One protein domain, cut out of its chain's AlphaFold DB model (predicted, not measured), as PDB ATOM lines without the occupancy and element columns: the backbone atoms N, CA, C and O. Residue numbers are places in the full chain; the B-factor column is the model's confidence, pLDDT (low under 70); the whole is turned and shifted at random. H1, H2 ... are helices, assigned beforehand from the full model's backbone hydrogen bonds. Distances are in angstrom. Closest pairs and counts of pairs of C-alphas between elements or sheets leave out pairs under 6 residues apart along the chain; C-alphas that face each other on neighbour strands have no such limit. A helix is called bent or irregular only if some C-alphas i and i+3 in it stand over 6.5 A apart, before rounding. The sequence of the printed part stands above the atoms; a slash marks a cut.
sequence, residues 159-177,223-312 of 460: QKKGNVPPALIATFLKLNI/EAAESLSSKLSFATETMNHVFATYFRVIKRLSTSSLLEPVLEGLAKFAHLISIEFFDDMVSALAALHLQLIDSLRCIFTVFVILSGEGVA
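What this domain is: This is residues 159 to 177 and 223 to 312 of the 460 residues of the protein "NOC3-like protein" of Gongylonema pulchrum (UniProt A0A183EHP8). Three helices, H1, H3 and H5, lie side by side in a row and run the same way, and H2 and H4 run against them as a second layer; the first part of H2, residues 223 to 231, sticks out as a free arm. H2, H3, H4 and H5 make a four-helix bundle, up and down, with H1 packed on H3 and short H6 near the start of H4. The printed part has 109 residues with six named helices, H1 to H6 in order, and no named strand; its class is all helix. It is compact, with a radius of gyration of the C-alphas of 14.7 A, and flat, spanning 51 by 36 by 19 A, the arm of H2 adding to the length.

Where its parts are: H1 holds residues 166 to 174, 13.9 A long, and begins with C-alpha 166 at (-56.216, -38.664, 14.620). After the cut, H2, the longest helix, holds residues 223 to 252 and measures 42.7 A, from C-alpha 223 at (-49.366, -17.381, -17.307). H3 holds residues 256 to 268, 19.0 A. H4 holds residues 275 to 286, 17.7 A, and is irregular: C-alphas 276 and 279 are 7.4 A apart. H5 holds residues 292 to 305, 20.1 A. H6 holds residues 308 to 312, 8.3 A, ending with C-alpha 312 at (-41.395, -52.445, -11.622).

How they stand to each other: The hub is H3, which touches H1, H2 and H5. H1 and H3 run the same way at a shallow tilt of 8 degrees; their closest C-alphas, of Ala 170 and Pro 261, are 5.0 A apart. H3 and H5 also run the same way, at a shallow tilt of 25 degrees, with the C-alphas of Ala 267 and Thr 301 closest at 4.9 A. H2 touches H3 with residues 243 to 250 alone, closest at the C-alphas of Tyr 246 and Val 262, 5.6 A; this helical hairpin has a tilt of 35.2 degrees, only just steep, opposite ways. H2 with residues 247 to 251 alone touches H4 with residues 281 to 285 alone, the C-alphas of Lys 251 and Ala 284 being closest at 6.2 A. H4 and H5 form a helical hairpin at a shallow tilt of 16 degrees, opposite ways, with the C-alphas of Val 282 and Val 302 closest at 6.4 A. H4 and H6 are close but not clearly touching, with the C-alphas of Ile 275 and Gly 310 closest at 7.1 A. Among the pairs apart are H1 and H5, and H2 and H5. Every O i to N i+4 pair is within hydrogen-bond range in H2 and H5, against 6 of 9 in H3, 6 of 8 in H4, 2 of 5 in H1 and 0 of 1 in H6; of the O i to N i+3 pairs, H1 has 6 of 6 and H6 2 of 2 within range.

The domain as a whole: The two C-alphas farthest apart, of Glu 223 and Leu 292, are 51.3 A apart. Residues 178 to 222 are not printed, and C-alphas 177 and 223 are 20.9 A apart across the cut. Of the links that are printed whole, none is long. The mean pLDDT of the printed part is 85.3; residues 223 to 228 and residue 254 are under 70.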
ATOM      1  N   GLN A 159     -43.602 -31.563  17.342       91.38
ATOM      2  CA  GLN A 159     -43.475 -30.866  18.621       91.38
ATOM      3  C   GLN A 159     -44.224 -31.599  19.737       91.38
ATOM      4  O   GLN A 159     -43.747 -31.671  20.867       91.38
ATOM      5  N   LYS A 160     -45.386 -32.174  19.414       88.19
ATOM      6  CA  LYS A 160     -46.225 -32.922  20.353       88.19
ATOM      7  C   LYS A 160     -45.858 -34.402  20.462       88.19
ATOM      8  O   LYS A 160     -46.534 -35.109  21.202       88.19
ATOM      9  N   LYS A 161     -44.821 -34.877  19.756       87.50
ATOM     10  CA  LYS A 161     -44.418 -36.296  19.708       87.50
ATOM     11  C   LYS A 161     -45.620 -37.225  19.478       87.50
ATOM     12  O   LYS A 161     -45.816 -38.183  20.215       87.50
ATOM     13  N   GLY A 162     -46.472 -36.895  18.508       81.62
ATOM     14  CA  GLY A 162     -47.659 -37.696  18.188       81.62
ATOM     15  C   GLY A 162     -48.838 -37.564  19.156       81.62
ATOM     16  O   GLY A 162     -49.874 -38.162  18.907       81.62
ATOM     17  N   ASN A 163     -48.758 -36.751  20.214       88.38
ATOM     18  CA  ASN A 163     -49.928 -36.443  21.041       88.38
ATOM     19  C   ASN A 163     -50.832 -35.410  20.340       88.38
ATOM     20  O   ASN A 163     -50.878 -34.233  20.709       88.38
ATOM     21  N   VAL A 164     -51.478 -35.853  19.265       91.69
ATOM     22  CA  VAL A 164     -52.382 -35.080  18.411       91.69
ATOM     23  C   VAL A 164     -53.626 -35.917  18.107       91.69
ATOM     24  O   VAL A 164     -53.545 -37.144  18.103       91.69
ATOM     25  N   PRO A 165     -54.785 -35.297  17.839       92.75
ATOM     26  CA  PRO A 165     -55.975 -36.052  17.477       92.75
ATOM     27  C   PRO A 165     -55.814 -36.714  16.095       92.75
ATOM     28  O   PRO A 165     -55.367 -36.043  15.160       92.75
ATOM     29  N   PRO A 166     -56.246 -37.979  15.916       93.19
ATOM     30  CA  PRO A 166     -56.216 -38.664  14.620       93.19
ATOM     31  C   PRO A 166     -56.939 -37.894  13.510       93.19
ATOM     32  O   PRO A 166     -56.479 -37.865  12.370       93.19
ATOM     33  N   ALA A 167     -58.029 -37.201  13.864       94.44
ATOM     34  CA  ALA A 167     -58.804 -36.362  12.953       94.44
ATOM     35  C   ALA A 167     -57.953 -35.285  12.257       94.44
ATOM     36  O   ALA A 167     -58.193 -34.985  11.092       94.44
ATOM     37  N   LEU A 168     -56.924 -34.753  12.932       95.19
ATOM     38  CA  LEU A 168     -56.031 -33.755  12.345       95.19
ATOM     39  C   LEU A 168     -55.192 -34.352  11.212       95.19
ATOM     40  O   LEU A 168     -55.049 -33.718  10.174       95.19
ATOM     41  N   ILE A 169     -54.672 -35.570  11.378       95.06
ATOM     42  CA  ILE A 169     -53.936 -36.267  10.310       95.06
ATOM     43  C   ILE A 169     -54.896 -36.685   9.191       95.06
ATOM     44  O   ILE A 169     -54.570 -36.534   8.016       95.06
ATOM     45  N   ALA A 170     -56.110 -37.123   9.542       95.50
ATOM     46  CA  ALA A 170     -57.145 -37.491   8.580       95.50
ATOM     47  C   ALA A 170     -57.532 -36.336   7.634       95.50
ATOM     48  O   ALA A 170     -58.006 -36.594   6.528       95.50
ATOM     49  N   THR A 171     -57.283 -35.071   8.006       96.19
ATOM     50  CA  THR A 171     -57.514 -33.932   7.101       96.19
ATOM     51  C   THR A 171     -56.700 -34.018   5.806       96.19
ATOM     52  O   THR A 171     -57.194 -33.616   4.751       96.19
ATOM     53  N   PHE A 172     -55.510 -34.636   5.822       95.62
ATOM     54  CA  PHE A 172     -54.704 -34.853   4.613       95.62
ATOM     55  C   PHE A 172     -55.435 -35.687   3.556       95.62
ATOM     56  O   PHE A 172     -55.214 -35.503   2.361       95.62
ATOM     57  N   LEU A 173     -56.373 -36.551   3.959       93.81
ATOM     58  CA  LEU A 173     -57.190 -37.335   3.033       93.81
ATOM     59  C   LEU A 173     -58.097 -36.460   2.162       93.81
ATOM     60  O   LEU A 173     -58.618 -36.949   1.163       93.81
ATOM     61  N   LYS A 174     -58.325 -35.189   2.506       93.19
ATOM     62  CA  LYS A 174     -59.158 -34.267   1.715       93.19
ATOM     63  C   LYS A 174     -58.371 -33.449   0.690       93.19
ATOM     64  O   LYS A 174     -58.998 -32.705  -0.057       93.19
ATOM     65  N   LEU A 175     -57.051 -33.635   0.598       90.44
ATOM     66  CA  LEU A 175     -56.236 -33.056  -0.470       90.44
ATOM     67  C   LEU A 175     -56.687 -33.603  -1.837       90.44
ATOM     68  O   LEU A 175     -56.648 -34.811  -2.088       90.44
ATOM     69  N   ASN A 176     -57.125 -32.701  -2.716       77.81
ATOM     70  CA  ASN A 176     -57.627 -33.016  -4.054       77.81
ATOM     71  C   ASN A 176     -56.500 -33.005  -5.089       77.81
ATOM     72  O   ASN A 176     -56.404 -32.113  -5.929       77.81
ATOM     73  N   ILE A 177     -55.638 -34.017  -5.052       71.75
ATOM     74  CA  ILE A 177     -54.603 -34.176  -6.075       71.75
ATOM     75  C   ILE A 177     -55.233 -34.910  -7.245       71.75
ATOM     76  O   ILE A 177     -55.274 -36.137  -7.286       71.75
ATOM     77  N   GLU A 223     -48.853 -17.422 -18.680       56.88
ATOM     78  CA  GLU A 223     -49.366 -17.381 -17.307       56.88
ATOM     79  C   GLU A 223     -50.097 -18.679 -16.957       56.88
ATOM     80  O   GLU A 223     -49.908 -19.224 -15.871       56.88
ATOM     81  N   ALA A 224     -50.886 -19.236 -17.883       60.12
ATOM     82  CA  ALA A 224     -51.530 -20.531 -17.686       60.12
ATOM     83  C   ALA A 224     -50.503 -21.671 -17.579       60.12
ATOM     84  O   ALA A 224     -50.634 -22.530 -16.705       60.12
ATOM     85  N   ALA A 225     -49.469 -21.677 -18.425       59.09
ATOM     86  CA  ALA A 225     -48.415 -22.691 -18.402       59.09
ATOM     87  C   ALA A 225     -47.511 -22.581 -17.161       59.09
ATOM     88  O   ALA A 225     -47.171 -23.598 -16.551       59.09
ATOM     89  N   GLU A 226     -47.149 -21.362 -16.762       59.25
ATOM     90  CA  GLU A 226     -46.373 -21.076 -15.553       59.25
ATOM     91  C   GLU A 226     -47.179 -21.432 -14.301       59.25
ATOM     92  O   GLU A 226     -46.689 -22.171 -13.450       59.25
ATOM     93  N   SER A 227     -48.464 -21.060 -14.258       64.69
ATOM     94  CA  SER A 227     -49.397 -21.470 -13.206       64.69
ATOM     95  C   SER A 227     -49.469 -22.991 -13.075       64.69
ATOM     96  O   SER A 227     -49.451 -23.512 -11.963       64.69
ATOM     97  N   LEU A 228     -49.504 -23.731 -14.186       67.69
ATOM     98  CA  LEU A 228     -49.568 -25.194 -14.166       67.69
ATOM     99  C   LEU A 228     -48.255 -25.821 -13.667       67.69
ATOM    100  O   LEU A 228     -48.283 -26.768 -12.882       67.69
ATOM    101  N   SER A 229     -47.105 -25.263 -14.055       70.25
ATOM    102  CA  SER A 229     -45.799 -25.712 -13.563       70.25
ATOM    103  C   SER A 229     -45.621 -25.448 -12.066       70.25
ATOM    104  O   SER A 229     -45.205 -26.347 -11.336       70.25
ATOM    105  N   SER A 230     -45.980 -24.251 -11.591       73.94
ATOM    106  CA  SER A 230     -45.918 -23.902 -10.169       73.94
ATOM    107  C   SER A 230     -46.898 -24.731  -9.333       73.94
ATOM    108  O   SER A 230     -46.552 -25.181  -8.242       73.94
ATOM    109  N   LYS A 231     -48.101 -25.009  -9.849       76.75
ATOM    110  CA  LYS A 231     -49.066 -25.913  -9.198       76.75
ATOM    111  C   LYS A 231     -48.487 -27.308  -8.991       76.75
ATOM    112  O   LYS A 231     -48.590 -27.852  -7.896       76.75
ATOM    113  N   LEU A 232     -47.839 -27.869 -10.013       77.88
ATOM    114  CA  LEU A 232     -47.200 -29.183  -9.913       77.88
ATOM    115  C   LEU A 232     -46.056 -29.191  -8.895       77.88
ATOM    116  O   LEU A 232     -45.945 -30.146  -8.124       77.88
ATOM    117  N   SER A 233     -45.235 -28.138  -8.843       82.62
ATOM    118  CA  SER A 233     -44.182 -28.054  -7.827       82.62
ATOM    119  C   SER A 233     -44.759 -27.967  -6.413       82.62
ATOM    120  O   SER A 233     -44.306 -28.704  -5.541       82.62
ATOM    121  N   PHE A 234     -45.799 -27.150  -6.191       84.44
ATOM    122  CA  PHE A 234     -46.443 -27.045  -4.876       84.44
ATOM    123  C   PHE A 234     -47.135 -28.344  -4.465       84.44
ATOM    124  O   PHE A 234     -47.014 -28.750  -3.311       84.44
ATOM    125  N   ALA A 235     -47.810 -29.028  -5.389       85.94
ATOM    126  CA  ALA A 235     -48.410 -30.334  -5.128       85.94
ATOM    127  C   ALA A 235     -47.344 -31.369  -4.726       85.94
ATOM    128  O   ALA A 235     -47.510 -32.070  -3.729       85.94
ATOM    129  N   THR A 236     -46.220 -31.411  -5.447       86.31
ATOM    130  CA  THR A 236     -45.109 -32.335  -5.164       86.31
ATOM    131  C   THR A 236     -44.479 -32.052  -3.800       86.31
ATOM    132  O   THR A 236     -44.307 -32.960  -2.990       86.31
ATOM    133  N   GLU A 237     -44.186 -30.784  -3.501       88.06
ATOM    134  CA  GLU A 237     -43.639 -30.371  -2.204       88.06
ATOM    135  C   GLU A 237     -44.610 -30.690  -1.055       88.06
ATOM    136  O   GLU A 237     -44.207 -31.235  -0.025       88.06
ATOM    137  N   THR A 238     -45.902 -30.407  -1.248       91.44
ATOM    138  CA  THR A 238     -46.954 -30.726  -0.273       91.44
ATOM    139  C   THR A 238     -46.977 -32.224   0.013       91.44
ATOM    140  O   THR A 238     -46.973 -32.624   1.177       91.44
ATOM    141  N   MET A 239     -46.920 -33.061  -1.025       90.38
ATOM    142  CA  MET A 239     -46.915 -34.513  -0.861       90.38
ATOM    143  C   MET A 239     -45.666 -35.047  -0.186       90.38
ATOM    144  O   MET A 239     -45.780 -35.906   0.687       90.38
ATOM    145  N   ASN A 240     -44.496 -34.487  -0.480       89.75
ATOM    146  CA  ASN A 240     -43.275 -34.832   0.245       89.75
ATOM    147  C   ASN A 240     -43.429 -34.569   1.751       89.75
ATOM    148  O   ASN A 240     -43.024 -35.395   2.568       89.75
ATOM    149  N   HIS A 241     -44.077 -33.466   2.142       91.69
ATOM    150  CA  HIS A 241     -44.370 -33.196   3.552       91.69
ATOM    151  C   HIS A 241     -45.422 -34.138   4.153       91.69
ATOM    152  O   HIS A 241     -45.257 -34.562   5.304       91.69
ATOM    153  N   VAL A 242     -46.473 -34.497   3.405       94.38
ATOM    154  CA  VAL A 242     -47.477 -35.488   3.838       94.38
ATOM    155  C   VAL A 242     -46.803 -36.837   4.091       94.38
ATOM    156  O   VAL A 242     -46.883 -37.359   5.204       94.38
ATOM    157  N   PHE A 243     -46.062 -37.362   3.112       92.38
ATOM    158  CA  PHE A 243     -45.369 -38.642   3.236       92.38
ATOM    159  C   PHE A 243     -44.321 -38.617   4.344       92.38
ATOM    160  O   PHE A 243     -44.300 -39.521   5.174       92.38
ATOM    161  N   ALA A 244     -43.512 -37.559   4.455       91.19
ATOM    162  CA  ALA A 244     -42.558 -37.424   5.556       91.19
ATOM    163  C   ALA A 244     -43.243 -37.454   6.936       91.19
ATOM    164  O   ALA A 244     -42.686 -37.984   7.900       91.19
ATOM    165  N   THR A 245     -44.457 -36.905   7.042       93.06
ATOM    166  CA  THR A 245     -45.256 -36.964   8.272       93.06
ATOM    167  C   THR A 245     -45.752 -38.385   8.535       93.06
ATOM    168  O   THR A 245     -45.558 -38.888   9.641       93.06
ATOM    169  N   TYR A 246     -46.295 -39.070   7.525       93.56
ATOM    170  CA  TYR A 246     -46.718 -40.474   7.613       93.56
ATOM    171  C   TYR A 246     -45.575 -41.413   8.005       93.56
ATOM    172  O   TYR A 246     -45.696 -42.160   8.976       93.56
ATOM    173  N   PHE A 247     -44.424 -41.314   7.336       90.19
ATOM    174  CA  PHE A 247     -43.227 -42.091   7.656       90.19
ATOM    175  C   PHE A 247     -42.757 -41.879   9.085       90.19
ATOM    176  O   PHE A 247     -42.364 -42.825   9.765       90.19
ATOM    177  N   ARG A 248     -42.805 -40.635   9.567       89.44
ATOM    178  CA  ARG A 248     -42.436 -40.333  10.946       89.44
ATOM    179  C   ARG A 248     -43.405 -40.967  11.937       89.44
ATOM    180  O   ARG A 248     -42.945 -41.470  12.962       89.44
ATOM    181  N   VAL A 249     -44.707 -40.952  11.644       90.81
ATOM    182  CA  VAL A 249     -45.703 -41.610  12.496       90.81
ATOM    183  C   VAL A 249     -45.437 -43.113  12.559       90.81
ATOM    184  O   VAL A 249     -45.325 -43.646  13.657       90.81
ATOM    185  N   ILE A 250     -45.212 -43.763  11.414       89.75
ATOM    186  CA  ILE A 250     -44.901 -45.198  11.337       89.75
ATOM    187  C   ILE A 250     -43.610 -45.539  12.093       89.75
ATOM    188  O   ILE A 250     -43.609 -46.433  12.933       89.75
ATOM    189  N   LYS A 251     -42.509 -44.821  11.827       86.75
ATOM    190  CA  LYS A 251     -41.182 -45.159  12.373       86.75
ATOM    191  C   LYS A 251     -41.015 -44.812  13.859       86.75
ATOM    192  O   LYS A 251     -40.155 -45.396  14.509       86.75
ATOM    193  N   ARG A 252     -41.731 -43.810  14.394       83.19
ATOM    194  CA  ARG A 252     -41.432 -43.247  15.732       83.19
ATOM    195  C   ARG A 252     -42.626 -43.101  16.669       83.19
ATOM    196  O   ARG A 252     -42.406 -42.921  17.861       83.19
ATOM    197  N   LEU A 253     -43.857 -43.096  16.157       76.75
ATOM    198  CA  LEU A 253     -45.055 -42.694  16.905       76.75
ATOM    199  C   LEU A 253     -46.211 -43.679  16.681       76.75
ATOM    200  O   LEU A 253     -47.369 -43.259  16.620       76.75
ATOM    201  N   SER A 254     -45.890 -44.967  16.528       68.50
ATOM    202  CA  SER A 254     -46.799 -46.071  16.201       68.50
ATOM    203  C   SER A 254     -47.805 -46.357  17.326       68.50
ATOM    204  O   SER A 254     -47.794 -47.391  17.985       68.50
ATOM    205  N   THR A 255     -48.704 -45.406  17.557       71.94
ATOM    206  CA  THR A 255     -49.910 -45.575  18.367       71.94
ATOM    207  C   THR A 255     -51.043 -46.050  17.463       71.94
ATOM    208  O   THR A 255     -51.150 -45.595  16.322       71.94
ATOM    209  N   SER A 256     -51.912 -46.934  17.962       72.56
ATOM    210  CA  SER A 256     -53.013 -47.500  17.162       72.56
ATOM    211  C   SER A 256     -53.913 -46.418  16.551       72.56
ATOM    212  O   SER A 256     -54.272 -46.493  15.382       72.56
ATOM    213  N   SER A 257     -54.200 -45.350  17.304       85.38
ATOM    214  CA  SER A 257     -55.123 -44.295  16.860       85.38
ATOM    215  C   SER A 257     -54.612 -43.431  15.699       85.38
ATOM    216  O   SER A 257     -55.413 -42.990  14.881       85.38
ATOM    217  N   LEU A 258     -53.300 -43.179  15.599       89.56
ATOM    218  CA  LEU A 258     -52.742 -42.388  14.494       89.56
ATOM    219  C   LEU A 258     -52.484 -43.223  13.245       89.56
ATOM    220  O   LEU A 258     -52.340 -42.666  12.160       89.56
ATOM    221  N   LEU A 259     -52.388 -44.540  13.395       89.38
ATOM    222  CA  LEU A 259     -52.009 -45.412  12.301       89.38
ATOM    223  C   LEU A 259     -53.121 -45.544  11.257       89.38
ATOM    224  O   LEU A 259     -52.823 -45.552  10.068       89.38
ATOM    225  N   GLU A 260     -54.383 -45.578  11.680       89.44
ATOM    226  CA  GLU A 260     -55.542 -45.654  10.783       89.44
ATOM    227  C   GLU A 260     -55.527 -44.577   9.677       89.44
ATOM    228  O   GLU A 260     -55.439 -44.954   8.504       89.44
ATOM    229  N   PRO A 261     -55.518 -43.262   9.985       93.50
ATOM    230  CA  PRO A 261     -55.498 -42.232   8.944       93.50
ATOM    231  C   PRO A 261     -54.204 -42.233   8.118       93.50
ATOM    232  O   PRO A 261     -54.205 -41.804   6.965       93.50
ATOM    233  N   VAL A 262     -53.093 -42.721   8.681       93.88
ATOM    234  CA  VAL A 262     -51.811 -42.828   7.972       93.88
ATOM    235  C   VAL A 262     -51.842 -43.948   6.934       93.88
ATOM    236  O   VAL A 262     -51.452 -43.720   5.790       93.88
ATOM    237  N   LEU A 263     -52.318 -45.140   7.300       92.00
ATOM    238  CA  LEU A 263     -52.425 -46.280   6.385       92.00
ATOM    239  C   LEU A 263     -53.430 -46.007   5.264       92.00
ATOM    240  O   LEU A 263     -53.147 -46.320   4.105       92.00
ATOM    241  N   GLU A 264     -54.558 -45.373   5.591       92.19
ATOM    242  CA  GLU A 264     -55.545 -44.928   4.605       92.19
ATOM    243  C   GLU A 264     -54.938 -43.895   3.644       92.19
ATOM    244  O   GLU A 264     -55.093 -44.001   2.426       92.19
ATOM    245  N   GLY A 265     -54.184 -42.928   4.173       92.50
ATOM    246  CA  GLY A 265     -53.512 -41.908   3.374       92.50
ATOM    247  C   GLY A 265     -52.444 -42.479   2.447       92.50
ATOM    248  O   GLY A 265     -52.380 -42.093   1.281       92.50
ATOM    249  N   LEU A 266     -51.634 -43.418   2.936       92.06
ATOM    250  CA  LEU A 266     -50.636 -44.109   2.120       92.06
ATOM    251  C   LEU A 266     -51.280 -44.922   0.999       92.06
ATOM    252  O   LEU A 266     -50.809 -44.847  -0.130       92.06
ATOM    253  N   ALA A 267     -52.377 -45.633   1.273       90.12
ATOM    254  CA  ALA A 267     -53.105 -46.363   0.238       90.12
ATOM    255  C   ALA A 267     -53.708 -45.405  -0.807       90.12
ATOM    256  O   ALA A 267     -53.536 -45.604  -2.008       90.12
ATOM    257  N   LYS A 268     -54.351 -44.314  -0.366       90.38
ATOM    258  CA  LYS A 268     -54.960 -43.317  -1.262       90.38
ATOM    259  C   LYS A 268     -53.936 -42.648  -2.185       90.38
ATOM    260  O   LYS A 268     -54.217 -42.418  -3.361       90.38
ATOM    261  N   PHE A 269     -52.768 -42.305  -1.651       89.50
ATOM    262  CA  PHE A 269     -51.746 -41.539  -2.365       89.50
ATOM    263  C   PHE A 269     -50.576 -42.395  -2.870       89.50
ATOM    264  O   PHE A 269     -49.572 -41.835  -3.298       89.50
ATOM    265  N   ALA A 270     -50.699 -43.727  -2.869       86.62
ATOM    266  CA  ALA A 270     -49.626 -44.653  -3.244       86.62
ATOM    267  C   ALA A 270     -48.981 -44.326  -4.605       86.62
ATOM    268  O   ALA A 270     -47.762 -44.324  -4.734       86.62
ATOM    269  N   HIS A 271     -49.798 -43.948  -5.592       84.44
ATOM    270  CA  HIS A 271     -49.378 -43.570  -6.948       84.44
ATOM    271  C   HIS A 271     -48.548 -42.271  -7.039       84.44
ATOM    272  O   HIS A 271     -48.063 -41.928  -8.113       84.44
ATOM    273  N   LEU A 272     -48.429 -41.511  -5.945       84.38
ATOM    274  CA  LEU A 272     -47.654 -40.266  -5.866       84.38
ATOM    275  C   LEU A 272     -46.343 -40.437  -5.090       84.38
ATOM    276  O   LEU A 272     -45.572 -39.483  -4.980       84.38
ATOM    277  N   ILE A 273     -46.108 -41.610  -4.503       83.06
ATOM    278  CA  ILE A 273     -44.898 -41.887  -3.732       83.06
ATOM    279  C   ILE A 273     -43.734 -42.048  -4.710       83.06
ATOM    280  O   ILE A 273     -43.845 -42.764  -5.702       83.06
ATOM    281  N   SER A 274     -42.601 -41.395  -4.433       82.12
ATOM    282  CA  SER A 274     -41.384 -41.642  -5.214       82.12
ATOM    283  C   SER A 274     -40.880 -43.063  -4.968       82.12
ATOM    284  O   SER A 274     -40.793 -43.505  -3.822       82.12
ATOM    285  N   ILE A 275     -40.512 -43.739  -6.054       79.69
ATOM    286  CA  ILE A 275     -40.023 -45.123  -6.109       79.69
ATOM    287  C   ILE A 275     -38.897 -45.378  -5.090       79.69
ATOM    288  O   ILE A 275     -38.863 -46.423  -4.446       79.69
ATOM    289  N   GLU A 276     -38.033 -44.387  -4.866       80.31
ATOM    290  CA  GLU A 276     -36.894 -44.454  -3.938       80.31
ATOM    291  C   GLU A 276     -37.292 -44.702  -2.469       80.31
ATOM    292  O   GLU A 276     -36.472 -45.161  -1.680       80.31
ATOM    293  N   PHE A 277     -38.541 -44.421  -2.077       81.19
ATOM    294  CA  PHE A 277     -39.006 -44.587  -0.693       81.19
ATOM    295  C   PHE A 277     -39.702 -45.928  -0.421       81.19
ATOM    296  O   PHE A 277     -40.108 -46.180   0.716       81.19
ATOM    297  N   PHE A 278     -39.885 -46.781  -1.432       81.88
ATOM    298  CA  PHE A 278     -40.716 -47.983  -1.314       81.88
ATOM    299  C   PHE A 278     -40.109 -49.032  -0.379       81.88
ATOM    300  O   PHE A 278     -40.802 -49.491   0.529       81.88
ATOM    301  N   ASP A 279     -38.828 -49.369  -0.536       82.25
ATOM    302  CA  ASP A 279     -38.154 -50.366   0.316       82.25
ATOM    303  C   ASP A 279     -38.173 -49.962   1.793       82.25
ATOM    304  O   ASP A 279     -38.514 -50.748   2.684       82.25
ATOM    305  N   ASP A 280     -37.876 -48.689   2.038       84.88
ATOM    306  CA  ASP A 280     -37.887 -48.055   3.351       84.88
ATOM    307  C   ASP A 280     -39.279 -48.096   3.997       84.88
ATOM    308  O   ASP A 280     -39.419 -48.287   5.211       84.88
ATOM    309  N   MET A 281     -40.322 -47.933   3.181       84.69
ATOM    310  CA  MET A 281     -41.716 -47.981   3.602       84.69
ATOM    311  C   MET A 281     -42.167 -49.390   3.944       84.69
ATOM    312  O   MET A 281     -42.711 -49.611   5.026       84.69
ATOM    313  N   VAL A 282     -41.931 -50.338   3.040       85.44
ATOM    314  CA  VAL A 282     -42.301 -51.742   3.220       85.44
ATOM    315  C   VAL A 282     -41.596 -52.303   4.456       85.44
ATOM    316  O   VAL A 282     -42.233 -52.949   5.286       85.44
ATOM    317  N   SER A 283     -40.319 -51.968   4.648       86.88
ATOM    318  CA  SER A 283     -39.548 -52.360   5.834       86.88
ATOM    319  C   SER A 283     -40.105 -51.755   7.124       86.88
ATOM    320  O   SER A 283     -40.248 -52.456   8.126       86.88
ATOM    321  N   ALA A 284     -40.463 -50.465   7.111       87.12
ATOM    322  CA  ALA A 284     -41.040 -49.800   8.276       87.12
ATOM    323  C   ALA A 284     -42.419 -50.370   8.649       87.12
ATOM    324  O   ALA A 284     -42.709 -50.539   9.830       87.12
ATOM    325  N   LEU A 285     -43.245 -50.702   7.653       86.62
ATOM    326  CA  LEU A 285     -44.558 -51.321   7.842       86.62
ATOM    327  C   LEU A 285     -44.446 -52.767   8.347       86.62
ATOM    328  O   LEU A 285     -45.212 -53.166   9.222       86.62
ATOM    329  N   ALA A 286     -43.455 -53.527   7.871       85.44
ATOM    330  CA  ALA A 286     -43.198 -54.897   8.321       85.44
ATOM    331  C   ALA A 286     -42.762 -54.985   9.796       85.44
ATOM    332  O   ALA A 286     -42.930 -56.028  10.421       85.44
ATOM    333  N   ALA A 287     -42.189 -53.913  10.353       85.25
ATOM    334  CA  ALA A 287     -41.731 -53.862  11.742       85.25
ATOM    335  C   ALA A 287     -42.849 -53.540  12.756       85.25
ATOM    336  O   ALA A 287     -42.616 -53.564  13.969       85.25
ATOM    337  N   LEU A 288     -44.058 -53.206  12.288       84.06
ATOM    338  CA  LEU A 288     -45.167 -52.819  13.156       84.06
ATOM    339  C   LEU A 288     -45.819 -54.038  13.824       84.06
ATOM    340  O   LEU A 288     -46.169 -55.016  13.170       84.06
ATOM    341  N   HIS A 289     -46.062 -53.929  15.130       80.38
ATOM    342  CA  HIS A 289     -46.830 -54.905  15.906       80.38
ATOM    343  C   HIS A 289     -48.229 -54.343  16.156       80.38
ATOM    344  O   HIS A 289     -48.391 -53.409  16.943       80.38
ATOM    345  N   LEU A 290     -49.227 -54.869  15.448       83.88
ATOM    346  CA  LEU A 290     -50.551 -54.259  15.339       83.88
ATOM    347  C   LEU A 290     -51.662 -55.207  15.788       83.88
ATOM    348  O   LEU A 290     -51.499 -56.425  15.818       83.88
ATOM    349  N   GLN A 291     -52.824 -54.635  16.111       85.25
ATOM    350  CA  GLN A 291     -54.049 -55.415  16.285       85.25
ATOM    351  C   GLN A 291     -54.514 -55.992  14.939       85.25
ATOM    352  O   GLN A 291     -54.037 -55.578  13.883       85.25
ATOM    353  N   LEU A 292     -55.454 -56.941  14.966       87.50
ATOM    354  CA  LEU A 292     -55.919 -57.663  13.775       87.50
ATOM    355  C   LEU A 292     -56.310 -56.726  12.619       87.50
ATOM    356  O   LEU A 292     -55.751 -56.833  11.530       87.50
ATOM    357  N   ILE A 293     -57.223 -55.780  12.857       88.12
ATOM    358  CA  ILE A 293     -57.722 -54.884  11.802       88.12
ATOM    359  C   ILE A 293     -56.625 -53.970  11.246       88.12
ATOM    360  O   ILE A 293     -56.537 -53.772  10.037       88.12
ATOM    361  N   ASP A 294     -55.752 -53.456  12.110       87.62
ATOM    362  CA  ASP A 294     -54.654 -52.576  11.711       87.62
ATOM    363  C   ASP A 294     -53.566 -53.352  10.957       87.62
ATOM    364  O   ASP A 294     -52.974 -52.828  10.016       87.62
ATOM    365  N   SER A 295     -53.356 -54.626  11.304       90.94
ATOM    366  CA  SER A 295     -52.479 -55.535  10.561       90.94
ATOM    367  C   SER A 295     -53.017 -55.793   9.157       90.94
ATOM    368  O   SER A 295     -52.266 -55.702   8.189       90.94
ATOM    369  N   LEU A 296     -54.324 -56.051   9.026       92.62
ATOM    370  CA  LEU A 296     -54.974 -56.225   7.723       92.62
ATOM    371  C   LEU A 296     -54.880 -54.949   6.877       92.62
ATOM    372  O   LEU A 296     -54.529 -55.023   5.703       92.62
ATOM    373  N   ARG A 297     -55.115 -53.773   7.475       91.69
ATOM    374  CA  ARG A 297     -54.939 -52.473   6.803       91.69
ATOM    375  C   ARG A 297     -53.496 -52.254   6.363       91.69
ATOM    376  O   ARG A 297     -53.271 -51.783   5.258       91.69
ATOM    377  N   CYS A 298     -52.527 -52.619   7.197       92.38
ATOM    378  CA  CYS A 298     -51.107 -52.510   6.872       92.38
ATOM    379  C   CYS A 298     -50.748 -53.376   5.657       92.38
ATOM    380  O   CYS A 298     -50.153 -52.876   4.703       92.38
ATOM    381  N   ILE A 299     -51.173 -54.645   5.654       93.88
ATOM    382  CA  ILE A 299     -50.972 -55.563   4.524       93.88
ATOM    383  C   ILE A 299     -51.635 -54.988   3.268       93.88
ATOM    384  O   ILE A 299     -50.976 -54.865   2.238       93.88
ATOM    385  N   PHE A 300     -52.895 -54.559   3.361       94.19
ATOM    386  CA  PHE A 300     -53.607 -53.903   2.264       94.19
ATOM    387  C   PHE A 300     -52.810 -52.730   1.681       94.19
ATOM    388  O   PHE A 300     -52.542 -52.700   0.482       94.19
ATOM    389  N   THR A 301     -52.369 -51.798   2.531       92.50
ATOM    390  CA  THR A 301     -51.590 -50.625   2.123       92.50
ATOM    391  C   THR A 301     -50.298 -51.026   1.409       92.50
ATOM    392  O   THR A 301     -49.992 -50.455   0.366       92.50
ATOM    393  N   VAL A 302     -49.566 -52.034   1.900       92.19
ATOM    394  CA  VAL A 302     -48.346 -52.536   1.240       92.19
ATOM    395  C   VAL A 302     -48.638 -53.071  -0.158       92.19
ATOM    396  O   VAL A 302     -47.911 -52.754  -1.095       92.19
ATOM    397  N   PHE A 303     -49.709 -53.843  -0.337       92.31
ATOM    398  CA  PHE A 303     -50.052 -54.369  -1.659       92.31
ATOM    399  C   PHE A 303     -50.613 -53.304  -2.605       92.31
ATOM    400  O   PHE A 303     -50.381 -53.396  -3.809       92.31
ATOM    401  N   VAL A 304     -51.266 -52.258  -2.090       91.31
ATOM    402  CA  VAL A 304     -51.636 -51.076  -2.887       91.31
ATOM    403  C   VAL A 304     -50.389 -50.332  -3.362       91.31
ATOM    404  O   VAL A 304     -50.300 -49.986  -4.536       91.31
ATOM    405  N   ILE A 305     -49.408 -50.134  -2.478       88.25
ATOM    406  CA  ILE A 305     -48.112 -49.531  -2.815       88.25
ATOM    407  C   ILE A 305     -47.413 -50.349  -3.903       88.25
ATOM    408  O   ILE A 305     -47.009 -49.798  -4.916       88.25
ATOM    409  N   LEU A 306     -47.306 -51.668  -3.735       86.81
ATOM    410  CA  LEU A 306     -46.633 -52.553  -4.694       86.81
ATOM    411  C   LEU A 306     -47.422 -52.786  -5.997       86.81
ATOM    412  O   LEU A 306     -46.943 -53.489  -6.886       86.81
ATOM    413  N   SER A 307     -48.620 -52.211  -6.125       84.94
ATOM    414  CA  SER A 307     -49.419 -52.230  -7.352       84.94
ATOM    415  C   SER A 307     -49.091 -51.033  -8.260       84.94
ATOM    416  O   SER A 307     -48.486 -50.047  -7.844       84.94
ATOM    417  N   GLY A 308     -49.486 -51.094  -9.536       80.38
ATOM    418  CA  GLY A 308     -49.248 -50.005 -10.495       80.38
ATOM    419  C   GLY A 308     -47.762 -49.817 -10.829       80.38
ATOM    420  O   GLY A 308     -47.096 -50.771 -11.227       80.38
ATOM    421  N   GLU A 309     -47.240 -48.594 -10.668       70.31
ATOM    422  CA  GLU A 309     -45.815 -48.278 -10.894       70.31
ATOM    423  C   GLU A 309     -44.887 -49.069  -9.941       70.31
ATOM    424  O   GLU A 309     -43.753 -49.381 -10.305       70.31
ATOM    425  N   GLY A 310     -45.383 -49.491  -8.768       71.56
ATOM    426  CA  GLY A 310     -44.631 -50.282  -7.787       71.56
ATOM    427  C   GLY A 310     -44.266 -51.701  -8.241       71.56
ATOM    428  O   GLY A 310     -43.355 -52.306  -7.680       71.56
ATOM    429  N   VAL A 311     -44.908 -52.228  -9.290       77.75
ATOM    430  CA  VAL A 311     -44.611 -53.570  -9.827       77.75
ATOM    431  C   VAL A 311     -43.205 -53.632 -10.432       77.75
ATOM    432  O   VAL A 311     -42.557 -54.676 -10.363       77.75
ATOM    433  N   ALA A 312     -42.712 -52.519 -10.987       72.12
ATOM    434  CA  ALA A 312     -41.395 -52.445 -11.622       72.12
ATOM    435  C   ALA A 312     -40.232 -52.650 -10.636       72.12
ATOM    436  O   ALA A 312     -39.131 -53.001 -11.051       72.12
TER     437      ALA A 312